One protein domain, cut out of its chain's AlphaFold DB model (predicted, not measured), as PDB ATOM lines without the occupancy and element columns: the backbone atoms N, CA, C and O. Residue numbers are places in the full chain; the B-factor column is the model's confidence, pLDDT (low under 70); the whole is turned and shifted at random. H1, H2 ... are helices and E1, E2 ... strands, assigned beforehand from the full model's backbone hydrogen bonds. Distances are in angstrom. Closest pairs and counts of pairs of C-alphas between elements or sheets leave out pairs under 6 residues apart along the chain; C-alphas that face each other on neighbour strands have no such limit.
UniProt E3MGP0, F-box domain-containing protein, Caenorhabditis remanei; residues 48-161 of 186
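AT A GLANCE: This is residues 48 to 161 of the 186 residues of the protein "F-box domain-containing protein" of Caenorhabditis remanei (UniProt E3MGP0). A twisted wall of seven strands has the long helix H1 laid over one face, along strands E2 and E3, while the short helix H2 is close to H1 but not clearly touching it and only grazes the sheet. Along the chain E1 to E5 zigzag from inside the sheet to one edge; after H1 the chain adds E6 and E7 on the far side of E1. The printed part has 114 residues, with two named helices and seven named strands in the order E1 E2 E3 E4 E5 H1 E6 H2 E7; the sheet is mixed, in the order E5 E4 E3 E2 E1 E6 E7, and the class is mixed, helices and strands. The whole is compact and rounded, with a radius of gyration of the C-alphas of 14.1 A and spans of 39 by 37 by 24 A.

HOW THE PARTS SIT: E1 (residues 50 to 57), E2 (60 to 66), E3 (78 to 85), E4 (88 to 95) and E5 (98 to 105) form a meander, each strand the antiparallel neighbour of the one before, and each successive pair is a hairpin. Within hydrogen-bond range are N 52 and O 64 at 2.8 A for E1 and E2, N 63 and O 80 at 2.8 A for E2 and E3, N 83 and O 90 at 2.8 A for E3 and E4, and N 91 and O 102 at 2.8 A for E4 and E5. From edge to edge the strands' lines turn by 84 degrees. H1 (109 to 122) is on the sheet at a height of 7.8 A, over E3 and E2, and makes two layers, a helix on one face of a sheet. On the local plane its line and that of E2 stand at 6 degrees, along the strands; their closest C-alphas, of Leu 63 and Phe 117, are 6.9 A apart. E6 (130 to 134) is parallel to E1, with N 53 and O 132 at 2.9 A. H2 (139 to 146) only grazes the sheet, with residues 139 to 142. H1 and H2 are close but not clearly touching, their closest C-alphas, of Leu 114 and Phe 142, being 7.2 A apart; they run the same way at a steep tilt of 44 degrees. E7 (157 to 160) is parallel to E6, with N 158 and O 131 at 2.8 A. E6, H2 and E7 form a strand-helix-strand unit, two parallel neighbour strands with a helix between, with a right-handed crossover. E5 and E7 are the edge strands, and they are apart. In H1 and H2 every O i to N i+4 pair is within hydrogen-bond range.

IN THESE COORDINATES: E1 begins at C-alpha 50 (19.901, -27.689, -18.278) and is 21.9 A long; E2, E3, E4 and E5 measure 20.3 A, 21.5 A, 22.1 A and 23.1 A. H1 runs 20.1 A from C-alpha 109 (18.371, -38.563, 0.587). E6 is 12.8 A, H2 10.4 A and E7 10.2 A, ending at C-alpha 160 (13.574, -41.768, -19.047).

THE WHOLE: The C-alphas farthest apart, of Phe 70 and Glu 86, are 40.3 A apart. The printed part has no cut. The link E2 to E3, 11 residues, is long. Mean pLDDT of the printed part is 86.8; residues 68 to 76 of the model are under 70.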
ATOM      1  N   MET A  48      21.191 -20.853 -15.949       86.81
ATOM      2  CA  MET A  48      21.139 -22.314 -16.050       86.81
ATOM      3  C   MET A  48      20.384 -22.714 -17.316       86.81
ATOM      4  O   MET A  48      19.263 -22.270 -17.544       86.81
ATOM      5  N   ILE A  49      20.970 -23.587 -18.127       89.19
ATOM      6  CA  ILE A  49      20.357 -24.039 -19.383       89.19
ATOM      7  C   ILE A  49      19.749 -25.429 -19.249       89.19
ATOM      8  O   ILE A  49      18.729 -25.721 -19.870       89.19
ATOM      9  N   ARG A  50      20.342 -26.297 -18.422       91.25
ATOM     10  CA  ARG A  50      19.901 -27.689 -18.278       91.25
ATOM     11  C   ARG A  50      19.927 -28.121 -16.830       91.25
ATOM     12  O   ARG A  50      20.835 -27.763 -16.083       91.25
ATOM     13  N   ILE A  51      18.953 -28.941 -16.463       93.00
ATOM     14  CA  ILE A  51      18.890 -29.587 -15.156       93.00
ATOM     15  C   ILE A  51      18.483 -31.047 -15.330       93.00
ATOM     16  O   ILE A  51      17.579 -31.376 -16.100       93.00
ATOM     17  N   SER A  52      19.185 -31.936 -14.638       93.44
ATOM     18  CA  SER A  52      18.965 -33.375 -14.696       93.44
ATOM     19  C   SER A  52      18.843 -33.964 -13.301       93.44
ATOM     20  O   SER A  52      19.707 -33.751 -12.454       93.44
ATOM     21  N   PHE A  53      17.794 -34.749 -13.092       94.06
ATOM     22  CA  PHE A  53      17.564 -35.535 -11.889       94.06
ATOM     23  C   PHE A  53      17.592 -37.015 -12.264       94.06
ATOM     24  O   PHE A  53      16.759 -37.466 -13.052       94.06
ATOM     25  N   PHE A  54      18.558 -37.780 -11.762       92.62
ATOM     26  CA  PHE A  54      18.761 -39.152 -12.227       92.62
ATOM     27  C   PHE A  54      19.024 -40.141 -11.099       92.62
ATOM     28  O   PHE A  54      19.836 -39.915 -10.213       92.62
ATOM     29  N   GLN A  55      18.367 -41.292 -11.146       92.00
ATOM     30  CA  GLN A  55      18.658 -42.406 -10.260       92.00
ATOM     31  C   GLN A  55      19.974 -43.076 -10.675       92.00
ATOM     32  O   GLN A  55      20.115 -43.512 -11.820       92.00
ATOM     33  N   THR A  56      20.914 -43.207  -9.735       90.12
ATOM     34  CA  THR A  56      22.185 -43.922  -9.945       90.12
ATOM     35  C   THR A  56      22.136 -45.347  -9.392       90.12
ATOM     36  O   THR A  56      22.728 -46.250  -9.976       90.12
ATOM     37  N   SER A  57      21.396 -45.573  -8.304       91.31
ATOM     38  CA  SER A  57      21.094 -46.900  -7.742       91.31
ATOM     39  C   SER A  57      19.826 -46.845  -6.878       91.31
ATOM     40  O   SER A  57      19.205 -45.792  -6.758       91.31
ATOM     41  N   ASP A  58      19.431 -47.946  -6.242       89.06
ATOM     42  CA  ASP A  58      18.277 -47.979  -5.319       89.06
ATOM     43  C   ASP A  58      18.513 -47.207  -4.010       89.06
ATOM     44  O   ASP A  58      17.608 -47.040  -3.198       89.06
ATOM     45  N   ILE A  59      19.736 -46.732  -3.783       93.12
ATOM     46  CA  ILE A  59      20.112 -45.976  -2.586       93.12
ATOM     47  C   ILE A  59      20.767 -44.638  -2.924       93.12
ATOM     48  O   ILE A  59      21.335 -44.009  -2.032       93.12
ATOM     49  N   ALA A  60      20.747 -44.217  -4.192       94.44
ATOM     50  CA  ALA A  60      21.386 -42.977  -4.605       94.44
ATOM     51  C   ALA A  60      20.726 -42.330  -5.829       94.44
ATOM     52  O   ALA A  60      20.299 -43.004  -6.771       94.44
ATOM     53  N   VAL A  61      20.700 -41.000  -5.815       95.69
ATOM     54  CA  VAL A  61      20.245 -40.143  -6.915       95.69
ATOM     55  C   VAL A  61      21.257 -39.028  -7.162       95.69
ATOM     56  O   VAL A  61      21.998 -38.642  -6.262       95.69
ATOM     57  N   GLY A  62      21.293 -38.523  -8.385       95.00
ATOM     58  CA  GLY A  62      22.130 -37.420  -8.820       95.00
ATOM     59  C   GLY A  62      21.304 -36.212  -9.252       95.00
ATOM     60  O   GLY A  62      20.223 -36.357  -9.829       95.00
ATOM     61  N   LEU A  63      21.841 -35.026  -8.981       94.94
ATOM     62  CA  LEU A  63      21.371 -33.738  -9.472       94.94
ATOM     63  C   LEU A  63      22.505 -33.085 -10.260       94.94
ATOM     64  O   LEU A  63      23.540 -32.749  -9.685       94.94
ATOM     65  N   ALA A  64      22.295 -32.879 -11.556       93.50
ATOM     66  CA  ALA A  64      23.232 -32.169 -12.413       93.50
ATOM     67  C   ALA A  64      22.607 -30.884 -12.963       93.50
ATOM     68  O   ALA A  64      21.461 -30.896 -13.411       93.50
ATOM     69  N   ILE A  65      23.360 -29.786 -12.944       90.81
ATOM     70  CA  ILE A  65      22.964 -28.495 -13.514       90.81
ATOM     71  C   ILE A  65      24.072 -28.029 -14.450       90.81
ATOM     72  O   ILE A  65      25.247 -28.040 -14.084       90.81
ATOM     73  N   SER A  66      23.687 -27.582 -15.640       87.75
ATOM     74  CA  SER A  66      24.590 -26.979 -16.618       87.75
ATOM     75  C   SER A  66      24.251 -25.502 -16.796       87.75
ATOM     76  O   SER A  66      23.084 -25.137 -16.957       87.75
ATOM     77  N   ALA A  67      25.287 -24.672 -16.805       77.31
ATOM     78  CA  ALA A  67      25.255 -23.280 -17.241       77.31
ATOM     79  C   ALA A  67      26.037 -23.174 -18.567       77.31
ATOM     80  O   ALA A  67      26.849 -24.061 -18.843       77.31
ATOM     81  N   PRO A  68      25.816 -22.144 -19.402       66.38
ATOM     82  CA  PRO A  68      26.620 -21.889 -20.579       66.38
ATOM     83  C   PRO A  68      28.012 -21.491 -20.095       66.38
ATOM     84  O   PRO A  68      28.282 -20.337 -19.770       66.38
ATOM     85  N   THR A  69      28.902 -22.469 -19.975       58.47
ATOM     86  CA  THR A  69      30.310 -22.204 -19.726       58.47
ATOM     87  C   THR A  69      30.910 -21.601 -20.992       58.47
ATOM     88  O   THR A  69      30.756 -22.120 -22.100       58.47
ATOM     89  N   PHE A  70      31.625 -20.486 -20.834       45.72
ATOM     90  CA  PHE A  70      32.582 -20.019 -21.831       45.72
ATOM     91  C   PHE A  70      33.722 -21.048 -21.906       45.72
ATOM     92  O   PHE A  70      34.727 -20.918 -21.215       45.72
ATOM     93  N   GLY A  71      33.542 -22.100 -22.707       43.50
ATOM     94  CA  GLY A  71      34.567 -23.108 -22.983       43.50
ATOM     95  C   GLY A  71      34.155 -24.542 -22.645       43.50
ATOM     96  O   GLY A  71      34.227 -24.966 -21.502       43.50
ATOM     97  N   HIS A  72      33.766 -25.273 -23.691       44.25
ATOM     98  CA  HIS A  72      34.056 -26.677 -24.040       44.25
ATOM     99  C   HIS A  72      34.101 -27.838 -23.026       44.25
ATOM    100  O   HIS A  72      34.324 -28.959 -23.482       44.25
ATOM    101  N   SER A  73      33.854 -27.694 -21.727       52.31
ATOM    102  CA  SER A  73      33.651 -28.883 -20.891       52.31
ATOM    103  C   SER A  73      32.190 -29.326 -20.986       52.31
ATOM    104  O   SER A  73      31.290 -28.607 -20.560       52.31
ATOM    105  N   GLU A  74      31.954 -30.528 -21.515       55.69
ATOM    106  CA  GLU A  74      30.656 -31.229 -21.456       55.69
ATOM    107  C   GLU A  74      30.214 -31.535 -20.009       55.69
ATOM    108  O   GLU A  74      29.103 -32.018 -19.776       55.69
ATOM    109  N   ASP A  75      31.077 -31.239 -19.035       62.78
ATOM    110  CA  ASP A  75      30.845 -31.467 -17.624       62.78
ATOM    111  C   ASP A  75      29.791 -30.510 -17.049       62.78
ATOM    112  O   ASP A  75      29.819 -29.297 -17.289       62.78
ATOM    113  N   PRO A  76      28.845 -31.034 -16.253       66.19
ATOM    114  CA  PRO A  76      27.869 -30.201 -15.571       66.19
ATOM    115  C   PRO A  76      28.556 -29.264 -14.569       66.19
ATOM    116  O   PRO A  76      29.389 -29.684 -13.769       66.19
ATOM    117  N   TYR A  77      28.136 -27.997 -14.578       80.50
ATOM    118  CA  TYR A  77      28.603 -26.954 -13.659       80.50
ATOM    119  C   TYR A  77      28.357 -27.328 -12.183       80.50
ATOM    120  O   TYR A  77      29.166 -27.018 -11.313       80.50
ATOM    121  N   ILE A  78      27.267 -28.047 -11.896       88.62
ATOM    122  CA  ILE A  78      27.006 -28.669 -10.590       88.62
ATOM    123  C   ILE A  78      26.695 -30.138 -10.809       88.62
ATOM    124  O   ILE A  78      25.854 -30.462 -11.643       88.62
ATOM    125  N   ASN A  79      27.312 -31.015 -10.016       91.88
ATOM    126  CA  ASN A  79      27.051 -32.452 -10.036       91.88
ATOM    127  C   ASN A  79      27.024 -33.016  -8.616       91.88
ATOM    128  O   ASN A  79      28.066 -33.289  -8.027       91.88
ATOM    129  N   LEU A  80      25.834 -33.156  -8.044       95.00
ATOM    130  CA  LEU A  80      25.655 -33.637  -6.678       95.00
ATOM    131  C   LEU A  80      25.104 -35.054  -6.685       95.00
ATOM    132  O   LEU A  80      24.153 -35.347  -7.402       95.00
ATOM    133  N   THR A  81      25.656 -35.915  -5.838       96.44
ATOM    134  CA  THR A  81      25.100 -37.233  -5.534       96.44
ATOM    135  C   THR A  81      24.554 -37.239  -4.116       96.44
ATOM    136  O   THR A  81      25.243 -36.874  -3.167       96.44
ATOM    137  N   TYR A  82      23.318 -37.698  -3.975       97.12
ATOM    138  CA  TYR A  82      22.630 -37.899  -2.708       97.12
ATOM    139  C   TYR A  82      22.491 -39.394  -2.492       97.12
ATOM    140  O   TYR A  82      21.892 -40.093  -3.310       97.12
ATOM    141  N   LYS A  83      23.047 -39.892  -1.394       96.56
ATOM    142  CA  LYS A  83      23.086 -41.310  -1.062       96.56
ATOM    143  C   LYS A  83      22.450 -41.543   0.297       96.56
ATOM    144  O   LYS A  83      22.688 -40.802   1.250       96.56
ATOM    145  N   LYS A  84      21.666 -42.613   0.400       96.06
ATOM    146  CA  LYS A  84      21.159 -43.108   1.678       96.06
ATOM    147  C   LYS A  84      22.335 -43.384   2.618       96.06
ATOM    148  O   LYS A  84      23.260 -44.115   2.260       96.06
ATOM    149  N   HIS A  85      22.273 -42.816   3.812       95.56
ATOM    150  CA  HIS A  85      23.212 -43.048   4.903       95.56
ATOM    151  C   HIS A  85      22.444 -43.607   6.109       95.56
ATOM    152  O   HIS A  85      21.245 -43.357   6.234       95.56
ATOM    153  N   GLU A  86      23.103 -44.371   6.984       92.69
ATOM    154  CA  GLU A  86      22.447 -45.087   8.096       92.69
ATOM    155  C   GLU A  86      21.570 -44.169   8.956       92.69
ATOM    156  O   GLU A  86      20.426 -44.508   9.245       92.69
ATOM    157  N   ASN A  87      22.075 -42.972   9.271       91.75
ATOM    158  CA  ASN A  87      21.365 -41.951  10.048       91.75
ATOM    159  C   ASN A  87      20.993 -40.694   9.232       91.75
ATOM    160  O   ASN A  87      20.901 -39.601   9.782       91.75
ATOM    161  N   GLY A  88      20.840 -40.797   7.906       95.44
ATOM    162  CA  GLY A  88      20.416 -39.646   7.099       95.44
ATOM    163  C   GLY A  88      20.834 -39.687   5.632       95.44
ATOM    164  O   GLY A  88      20.629 -40.680   4.931       95.44
ATOM    165  N   CYS A  89      21.417 -38.585   5.160       97.50
ATOM    166  CA  CYS A  89      21.776 -38.376   3.763       97.50
ATOM    167  C   CYS A  89      23.262 -38.043   3.626       97.50
ATOM    168  O   CYS A  89      23.727 -37.028   4.143       97.50
ATOM    169  N   GLY A  90      23.991 -38.865   2.873       97.31
ATOM    170  CA  GLY A  90      25.302 -38.503   2.348       97.31
ATOM    171  C   GLY A  90      25.132 -37.652   1.094       97.31
ATOM    172  O   GLY A  90      24.392 -38.035   0.192       97.31
ATOM    173  N   ILE A  91      25.790 -36.503   1.038       96.38
ATOM    174  CA  ILE A  91      25.809 -35.598  -0.110       96.38
ATOM    175  C   ILE A  91      27.257 -35.463  -0.550       96.38
ATOM    176  O   ILE A  91      28.106 -35.096   0.262       96.38
ATOM    177  N   SER A  92      27.526 -35.741  -1.817       95.00
ATOM    178  CA  SER A  92      28.855 -35.613  -2.403       95.00
ATOM    179  C   SER A  92      28.819 -34.834  -3.709       95.00
ATOM    180  O   SER A  92      27.806 -34.817  -4.409       95.00
ATOM    181  N   GLY A  93      29.918 -34.165  -4.040       90.12
ATOM    182  CA  GLY A  93      30.051 -33.432  -5.295       90.12
ATOM    183  C   GLY A  93      31.475 -32.942  -5.543       90.12
ATOM    184  O   GLY A  93      32.294 -32.948  -4.616       90.12
ATOM    185  N   PRO A  94      31.784 -32.532  -6.783       83.12
ATOM    186  CA  PRO A  94      33.078 -31.980  -7.132       83.12
ATOM    187  C   PRO A  94      33.262 -30.593  -6.507       83.12
ATOM    188  O   PRO A  94      32.321 -29.825  -6.310       83.12
ATOM    189  N   THR A  95      34.512 -30.287  -6.209       77.06
ATOM    190  CA  THR A  95      35.029 -29.029  -5.675       77.06
ATOM    191  C   THR A  95      36.380 -28.754  -6.338       77.06
ATOM    192  O   THR A  95      36.935 -29.640  -6.990       77.06
ATOM    193  N   SER A  96      36.941 -27.556  -6.154       74.38
ATOM    194  CA  SER A  96      38.298 -27.245  -6.634       74.38
ATOM    195  C   SER A  96      39.358 -28.217  -6.106       74.38
ATOM    196  O   SER A  96      40.339 -28.482  -6.792       74.38
ATOM    197  N   ASP A  97      39.125 -28.785  -4.920       78.12
ATOM    198  CA  ASP A  97      40.101 -29.583  -4.173       78.12
ATOM    199  C   ASP A  97      39.802 -31.096  -4.259       78.12
ATOM    200  O   ASP A  97      40.281 -31.885  -3.445       78.12
ATOM    201  N   GLY A  98      38.982 -31.516  -5.233       80.75
ATOM    202  CA  GLY A  98      38.534 -32.902  -5.405       80.75
ATOM    203  C   GLY A  98      37.049 -33.077  -5.093       80.75
ATOM    204  O   GLY A  98      36.228 -32.270  -5.517       80.75
ATOM    205  N   SER A  99      36.666 -34.127  -4.367       83.12
ATOM    206  CA  SER A  99      35.271 -34.360  -3.967       83.12
ATOM    207  C   SER A  99      35.064 -34.053  -2.491       83.12
ATOM    208  O   SER A  99      35.848 -34.497  -1.652       83.12
ATOM    209  N   LYS A 100      33.982 -33.348  -2.158       86.75
ATOM    210  CA  LYS A 100      33.593 -33.125  -0.763       86.75
ATOM    211  C   LYS A 100      32.371 -33.951  -0.410       86.75
ATOM    212  O   LYS A 100      31.339 -33.823  -1.062       86.75
ATOM    213  N   ASP A 101      32.488 -34.704   0.676       90.00
ATOM    214  CA  ASP A 101      31.391 -35.455   1.272       90.00
ATOM    215  C   ASP A 101      30.858 -34.729   2.509       90.00
ATOM    216  O   ASP A 101      31.605 -34.179   3.323       90.00
ATOM    217  N   LYS A 102      29.537 -34.731   2.664       92.69
ATOM    218  CA  LYS A 102      28.841 -34.234   3.848       92.69
ATOM    219  C   LYS A 102      27.756 -35.220   4.241       92.69
ATOM    220  O   LYS A 102      26.979 -35.650   3.396       92.69
ATOM    221  N   ILE A 103      27.643 -35.509   5.531       95.69
ATOM    222  CA  ILE A 103      26.502 -36.242   6.081       95.69
ATOM    223  C   ILE A 103      25.552 -35.228   6.715       95.69
ATOM    224  O   ILE A 103      25.968 -34.354   7.475       95.69
ATOM    225  N   VAL A 104      24.274 -35.325   6.363       95.81
ATOM    226  CA  VAL A 104      23.188 -34.583   7.003       95.81
ATOM    227  C   VAL A 104      22.320 -35.587   7.742       95.81
ATOM    228  O   VAL A 104      21.705 -36.458   7.123       95.81
ATOM    229  N   GLU A 105      22.312 -35.487   9.066       96.56
ATOM    230  CA  GLU A 105      21.553 -36.387   9.931       96.56
ATOM    231  C   GLU A 105      20.044 -36.172   9.793       96.56
ATOM    232  O   GLU A 105      19.589 -35.067   9.488       96.56
ATOM    233  N   ASN A 106      19.267 -37.229  10.039       95.81
ATOM    234  CA  ASN A 106      17.799 -37.202  10.059       95.81
ATOM    235  C   ASN A 106      17.150 -36.683   8.762       95.81
ATOM    236  O   ASN A 106      16.015 -36.208   8.774       95.81
ATOM    237  N   LEU A 107      17.857 -36.777   7.632       95.44
ATOM    238  CA  LEU A 107      17.378 -36.320   6.333       95.44
ATOM    239  C   LEU A 107      17.319 -37.477   5.336       95.44
ATOM    240  O   LEU A 107      18.306 -38.176   5.111       95.44
ATOM    241  N   ASN A 108      16.165 -37.671   4.705       95.12
ATOM    242  CA  ASN A 108      16.026 -38.640   3.626       95.12
ATOM    243  C   ASN A 108      16.724 -38.124   2.358       95.12
ATOM    244  O   ASN A 108      16.482 -37.001   1.920       95.12
ATOM    245  N   PHE A 109      17.565 -38.959   1.745       94.94
ATOM    246  CA  PHE A 109      18.371 -38.563   0.587       94.94
ATOM    247  C   PHE A 109      17.547 -38.120  -0.630       94.94
ATOM    248  O   PHE A 109      17.954 -37.214  -1.351       94.94
ATOM    249  N   LEU A 110      16.379 -38.728  -0.848       93.62
ATOM    250  CA  LEU A 110      15.508 -38.382  -1.964       93.62
ATOM    251  C   LEU A 110      14.748 -37.082  -1.696       93.62
ATOM    252  O   LEU A 110      14.607 -36.272  -2.606       93.62
ATOM    253  N   ASP A 111      14.315 -36.851  -0.456       93.88
ATOM    254  CA  ASP A 111      13.706 -35.572  -0.069       93.88
ATOM    255  C   ASP A 111      14.710 -34.421  -0.180       93.88
ATOM    256  O   ASP A 111      14.370 -33.372  -0.722       93.88
ATOM    257  N   ALA A 112      15.962 -34.642   0.238       94.81
ATOM    258  CA  ALA A 112      17.051 -33.683   0.064       94.81
ATOM    259  C   ALA A 112      17.276 -33.342  -1.417       94.81
ATOM    260  O   ALA A 112      17.283 -32.174  -1.802       94.81
ATOM    261  N   ALA A 113      17.399 -34.368  -2.262       95.12
ATOM    262  CA  ALA A 113      17.647 -34.182  -3.684       95.12
ATOM    263  C   ALA A 113      16.472 -33.487  -4.396       95.12
ATOM    264  O   ALA A 113      16.688 -32.608  -5.228       95.12
ATOM    265  N   LEU A 114      15.225 -33.854  -4.070       93.94
ATOM    266  CA  LEU A 114      14.022 -33.230  -4.634       93.94
ATOM    267  C   LEU A 114      13.850 -31.785  -4.165       93.94
ATOM    268  O   LEU A 114      13.412 -30.942  -4.948       93.94
ATOM    269  N   HIS A 115      14.189 -31.493  -2.909       93.06
ATOM    270  CA  HIS A 115      14.209 -30.131  -2.394       93.06
ATOM    271  C   HIS A 115      15.183 -29.268  -3.201       93.06
ATOM    272  O   HIS A 115      14.781 -28.244  -3.752       93.06
ATOM    273  N   ASP A 116      16.432 -29.708  -3.349       93.50
ATOM    274  CA  ASP A 116      17.456 -28.925  -4.045       93.50
ATOM    275  C   ASP A 116      17.170 -28.813  -5.550       93.50
ATOM    276  O   ASP A 116      17.354 -27.745  -6.138       93.50
ATOM    277  N   PHE A 117      16.610 -29.861  -6.162       93.00
ATOM    278  CA  PHE A 117      16.094 -29.814  -7.530       93.00
ATOM    279  C   PHE A 117      14.996 -28.749  -7.688       93.00
ATOM    280  O   PHE A 117      15.056 -27.934  -8.608       93.00
ATOM    281  N   LYS A 118      14.020 -28.693  -6.771       91.69
ATOM    282  CA  LYS A 118      12.970 -27.660  -6.779       91.69
ATOM    283  C   LYS A 118      13.534 -26.261  -6.566       91.69
ATOM    284  O   LYS A 118      13.082 -25.327  -7.227       91.69
ATOM    285  N   VAL A 119      14.498 -26.092  -5.664       90.31
ATOM    286  CA  VAL A 119      15.164 -24.797  -5.456       90.31
ATOM    287  C   VAL A 119      15.827 -24.337  -6.753       90.31
ATOM    288  O   VAL A 119      15.593 -23.207  -7.181       90.31
ATOM    289  N   ALA A 120      16.567 -25.223  -7.424       90.44
ATOM    290  CA  ALA A 120      17.200 -24.915  -8.700       90.44
ATOM    291  C   ALA A 120      16.163 -24.545  -9.773       90.44
ATOM    292  O   ALA A 120      16.257 -23.470 -10.364       90.44
ATOM    293  N   LEU A 121      15.113 -25.352  -9.957       89.94
ATOM    294  CA  LEU A 121      14.039 -25.065 -10.919       89.94
ATOM    295  C   LEU A 121      13.397 -23.687 -10.729       89.94
ATOM    296  O   LEU A 121      13.022 -23.039 -11.702       89.94
ATOM    297  N   ASN A 122      13.255 -23.239  -9.482       87.75
ATOM    298  CA  ASN A 122      12.547 -22.004  -9.157       87.75
ATOM    299  C   ASN A 122      13.447 -20.759  -9.105       87.75
ATOM    300  O   ASN A 122      12.919 -19.655  -8.929       87.75
ATOM    301  N   SER A 123      14.764 -20.925  -9.249       85.44
ATOM    302  CA  SER A 123      15.756 -19.871  -8.999       85.44
ATOM    303  C   SER A 123      15.918 -18.848 -10.128       85.44
ATOM    304  O   SER A 123      16.393 -17.746  -9.871       85.44
ATOM    305  N   GLN A 124      15.471 -19.159 -11.347       83.50
ATOM    306  CA  GLN A 124      15.522 -18.244 -12.490       83.50
ATOM    307  C   GLN A 124      14.160 -18.115 -13.185       83.50
ATOM    308  O   GLN A 124      13.274 -18.955 -13.019       83.50
ATOM    309  N   LYS A 125      13.995 -17.040 -13.964       82.44
ATOM    310  CA  LYS A 125      12.817 -16.802 -14.824       82.44
ATOM    311  C   LYS A 125      13.025 -17.258 -16.271       82.44
ATOM    312  O   LYS A 125      12.054 -17.368 -17.014       82.44
ATOM    313  N   SER A 126      14.273 -17.472 -16.680       84.12
ATOM    314  CA  SER A 126      14.620 -17.886 -18.036       84.12
ATOM    315  C   SER A 126      14.174 -19.315 -18.329       84.12
ATOM    316  O   SER A 126      14.043 -20.151 -17.435       84.12
ATOM    317  N   ILE A 127      13.954 -19.572 -19.615       87.12
ATOM    318  CA  ILE A 127      13.563 -20.877 -20.136       87.12
ATOM    319  C   ILE A 127      14.749 -21.841 -19.994       87.12
ATOM    320  O   ILE A 127      15.869 -21.498 -20.368       87.12
ATOM    321  N   PHE A 128      14.509 -23.042 -19.467       89.31
ATOM    322  CA  PHE A 128      15.473 -24.140 -19.552       89.31
ATOM    323  C   PHE A 128      15.454 -24.743 -20.965       89.31
ATOM    324  O   PHE A 128      14.385 -25.034 -21.492       89.31
ATOM    325  N   GLU A 129      16.609 -25.013 -21.568       91.25
ATOM    326  CA  GLU A 129      16.681 -25.783 -22.821       91.25
ATOM    327  C   GLU A 129      16.139 -27.204 -22.610       91.25
ATOM    328  O   GLU A 129      15.409 -27.766 -23.432       91.25
ATOM    329  N   SER A 130      16.509 -27.821 -21.484       89.88
ATOM    330  CA  SER A 130      16.034 -29.159 -21.150       89.88
ATOM    331  C   SER A 130      15.990 -29.438 -19.655       89.88
ATOM    332  O   SER A 130      16.903 -29.108 -18.891       89.88
ATOM    333  N   ILE A 131      14.922 -30.126 -19.261       92.38
ATOM    334  CA  ILE A 131      14.762 -30.744 -17.948       92.38
ATOM    335  C   ILE A 131      14.713 -32.250 -18.169       92.38
ATOM    336  O   ILE A 131      13.814 -32.746 -18.849       92.38
ATOM    337  N   THR A 132      15.669 -32.988 -17.610       92.06
ATOM    338  CA  THR A 132      15.728 -34.450 -17.749       92.06
ATOM    339  C   THR A 132      15.496 -35.130 -16.412       92.06
ATOM    340  O   THR A 132      16.131 -34.805 -15.414       92.06
ATOM    341  N   VAL A 133      14.615 -36.124 -16.397       91.44
ATOM    342  CA  VAL A 133      14.363 -36.971 -15.232       91.44
ATOM    343  C   VAL A 133      14.551 -38.421 -15.646       91.44
ATOM    344  O   VAL A 133      13.931 -38.888 -16.604       91.44
ATOM    345  N   GLN A 134      15.421 -39.144 -14.948       90.12
ATOM    346  CA  GLN A 134      15.764 -40.523 -15.276       90.12
ATOM    347  C   GLN A 134      15.715 -41.419 -14.040       90.12
ATOM    348  O   GLN A 134      16.327 -41.119 -13.026       90.12
ATOM    349  N   GLY A 135      15.058 -42.569 -14.135       84.56
ATOM    350  CA  GLY A 135      14.970 -43.526 -13.030       84.56
ATOM    351  C   GLY A 135      13.556 -44.045 -12.837       84.56
ATOM    352  O   GLY A 135      12.594 -43.367 -13.179       84.56
ATOM    353  N   ASN A 136      13.440 -45.262 -12.309       75.12
ATOM    354  CA  ASN A 136      12.140 -45.926 -12.178       75.12
ATOM    355  C   ASN A 136      11.639 -45.896 -10.747       75.12
ATOM    356  O   ASN A 136      10.487 -45.575 -10.505       75.12
ATOM    357  N   THR A 137      12.513 -46.247  -9.802       74.81
ATOM    358  CA  THR A 137      12.101 -46.544  -8.420       74.81
ATOM    359  C   THR A 137      11.664 -45.296  -7.661       74.81
ATOM    360  O   THR A 137      10.906 -45.384  -6.705       74.81
ATOM    361  N   PHE A 138      12.114 -44.126  -8.115       76.19
ATOM    362  CA  PHE A 138      11.819 -42.841  -7.489       76.19
ATOM    363  C   PHE A 138      10.966 -41.931  -8.369       76.19
ATOM    364  O   PHE A 138      10.734 -40.781  -8.004       76.19
ATOM    365  N   PHE A 139      10.492 -42.436  -9.515       80.75
ATOM    366  CA  PHE A 139       9.653 -41.660 -10.421       80.75
ATOM    367  C   PHE A 139       8.333 -41.267  -9.759       80.75
ATOM    368  O   PHE A 139       7.934 -40.117  -9.859       80.75
ATOM    369  N   GLU A 140       7.705 -42.181  -9.017       83.00
ATOM    370  CA  GLU A 140       6.437 -41.918  -8.325       83.00
ATOM    371  C   GLU A 140       6.573 -40.780  -7.308       83.00
ATOM    372  O   GLU A 140       5.782 -39.840  -7.301       83.00
ATOM    373  N   LYS A 141       7.635 -40.808  -6.494       84.31
ATOM    374  CA  LYS A 141       7.902 -39.750  -5.512       84.31
ATOM    375  C   LYS A 141       8.299 -38.431  -6.178       84.31
ATOM    376  O   LYS A 141       7.936 -37.363  -5.688       84.31
ATOM    377  N   PHE A 142       9.018 -38.483  -7.302       86.12
ATOM    378  CA  PHE A 142       9.260 -37.302  -8.128       86.12
ATOM    379  C   PHE A 142       7.937 -36.715  -8.637       86.12
ATOM    380  O   PHE A 142       7.683 -35.531  -8.437       86.12
ATOM    381  N   GLU A 143       7.081 -37.533  -9.248       86.50
ATOM    382  CA  GLU A 143       5.789 -37.123  -9.793       86.50
ATOM    383  C   GLU A 143       4.901 -36.509  -8.708       86.50
ATOM    384  O   GLU A 143       4.385 -35.408  -8.885       86.50
ATOM    385  N   GLU A 144       4.794 -37.165  -7.551       88.62
ATOM    386  CA  GLU A 144       4.079 -36.646  -6.386       88.62
ATOM    387  C   GLU A 144       4.618 -35.282  -5.944       88.62
ATOM    388  O   GLU A 144       3.848 -34.336  -5.773       88.62
ATOM    389  N   SER A 145       5.941 -35.149  -5.834       86.75
ATOM    390  CA  SER A 145       6.604 -33.895  -5.476       86.75
ATOM    391  C   SER A 145       6.304 -32.782  -6.489       86.75
ATOM    392  O   SER A 145       6.165 -31.617  -6.107       86.75
ATOM    393  N   MET A 146       6.156 -33.112  -7.770       87.75
ATOM    394  CA  MET A 146       5.895 -32.140  -8.832       87.75
ATOM    395  C   MET A 146       4.424 -31.723  -8.951       87.75
ATOM    396  O   MET A 146       4.157 -30.701  -9.576       87.75
ATOM    397  N   LYS A 147       3.471 -32.414  -8.307       88.44
ATOM    398  CA  LYS A 147       2.042 -32.030  -8.340       88.44
ATOM    399  C   LYS A 147       1.776 -30.615  -7.822       88.44
ATOM    400  O   LYS A 147       0.839 -29.967  -8.270       88.44
ATOM    401  N   SER A 148       2.583 -30.137  -6.873       86.94
ATOM    402  CA  SER A 148       2.463 -28.791  -6.299       86.94
ATOM    403  C   SER A 148       3.432 -27.777  -6.918       86.94
ATOM    404  O   SER A 148       3.596 -26.679  -6.384       86.94
ATOM    405  N   GLN A 149       4.164 -28.158  -7.967       87.00
ATOM    406  CA  GLN A 149       5.177 -27.306  -8.576       87.00
ATOM    407  C   GLN A 149       4.515 -26.293  -9.514       87.00
ATOM    408  O   GLN A 149       3.650 -26.635 -10.314       87.00
ATOM    409  N   LYS A 150       4.947 -25.030  -9.424       86.06
ATOM    410  CA  LYS A 150       4.500 -23.975 -10.345       86.06
ATOM    411  C   LYS A 150       4.945 -24.297 -11.781       86.06
ATOM    412  O   LYS A 150       6.006 -24.913 -11.934       86.06
ATOM    413  N   PRO A 151       4.210 -23.832 -12.811       85.75
ATOM    414  CA  PRO A 151       4.599 -24.001 -14.206       85.75
ATOM    415  C   PRO A 151       6.056 -23.611 -14.451       85.75
ATOM    416  O   PRO A 151       6.527 -22.573 -13.979       85.75
ATOM    417  N   ILE A 152       6.771 -24.464 -15.183       85.50
ATOM    418  CA  ILE A 152       8.193 -24.287 -15.471       85.50
ATOM    419  C   ILE A 152       8.337 -23.928 -16.941       85.50
ATOM    420  O   ILE A 152       7.855 -24.650 -17.816       85.50
ATOM    421  N   ALA A 153       9.030 -22.828 -17.216       86.88
ATOM    422  CA  ALA A 153       9.381 -22.470 -18.575       86.88
ATOM    423  C   ALA A 153      10.541 -23.363 -19.045       86.88
ATOM    424  O   ALA A 153      11.663 -23.253 -18.552       86.88
ATOM    425  N   THR A 154      10.263 -24.272 -19.977       88.94
ATOM    426  CA  THR A 154      11.268 -25.156 -20.579       88.94
ATOM    427  C   THR A 154      10.962 -25.391 -22.055       88.94
ATOM    428  O   THR A 154       9.793 -25.481 -22.437       88.94
ATOM    429  N   GLU A 155      11.994 -25.501 -22.887       91.12
ATOM    430  CA  GLU A 155      11.861 -25.889 -24.296       91.12
ATOM    431  C   GLU A 155      11.560 -27.385 -24.422       91.12
ATOM    432  O   GLU A 155      10.784 -27.805 -25.283       91.12
ATOM    433  N   SER A 156      12.143 -28.197 -23.535       90.19
ATOM    434  CA  SER A 156      11.938 -29.642 -23.513       90.19
ATOM    435  C   SER A 156      11.917 -30.219 -22.097       90.19
ATOM    436  O   SER A 156      12.635 -29.781 -21.195       90.19
ATOM    437  N   MET A 157      11.078 -31.234 -21.892       90.00
ATOM    438  CA  MET A 157      11.035 -32.027 -20.664       90.00
ATOM    439  C   MET A 157      11.087 -33.505 -21.045       90.00
ATOM    440  O   MET A 157      10.258 -33.984 -21.818       90.00
ATOM    441  N   ILE A 158      12.098 -34.217 -20.552       89.75
ATOM    442  CA  ILE A 158      12.418 -35.583 -20.964       89.75
ATOM    443  C   ILE A 158      12.328 -36.506 -19.755       89.75
ATOM    444  O   ILE A 158      13.054 -36.339 -18.777       89.75
ATOM    445  N   PHE A 159      11.500 -37.541 -19.869       88.31
ATOM    446  CA  PHE A 159      11.383 -38.600 -18.871       88.31
ATOM    447  C   PHE A 159      11.963 -39.909 -19.413       88.31
ATOM    448  O   PHE A 159      11.563 -40.387 -20.476       88.31
ATOM    449  N   ARG A 160      12.917 -40.502 -18.689       85.62
ATOM    450  CA  ARG A 160      13.574 -41.768 -19.047       85.62
ATOM    451  C   ARG A 160      13.346 -42.814 -17.958       85.62
ATOM    452  O   ARG A 160      14.091 -42.887 -16.982       85.62
ATOM    453  N   VAL A 161      12.345 -43.664 -18.170       78.75
ATOM    454  CA  VAL A 161      12.019 -44.809 -17.307       78.75
ATOM    455  C   VAL A 161      12.517 -46.089 -17.995       78.75
ATOM    456  O   VAL A 161      12.057 -46.455 -19.076       78.75
TER     457      VAL A 161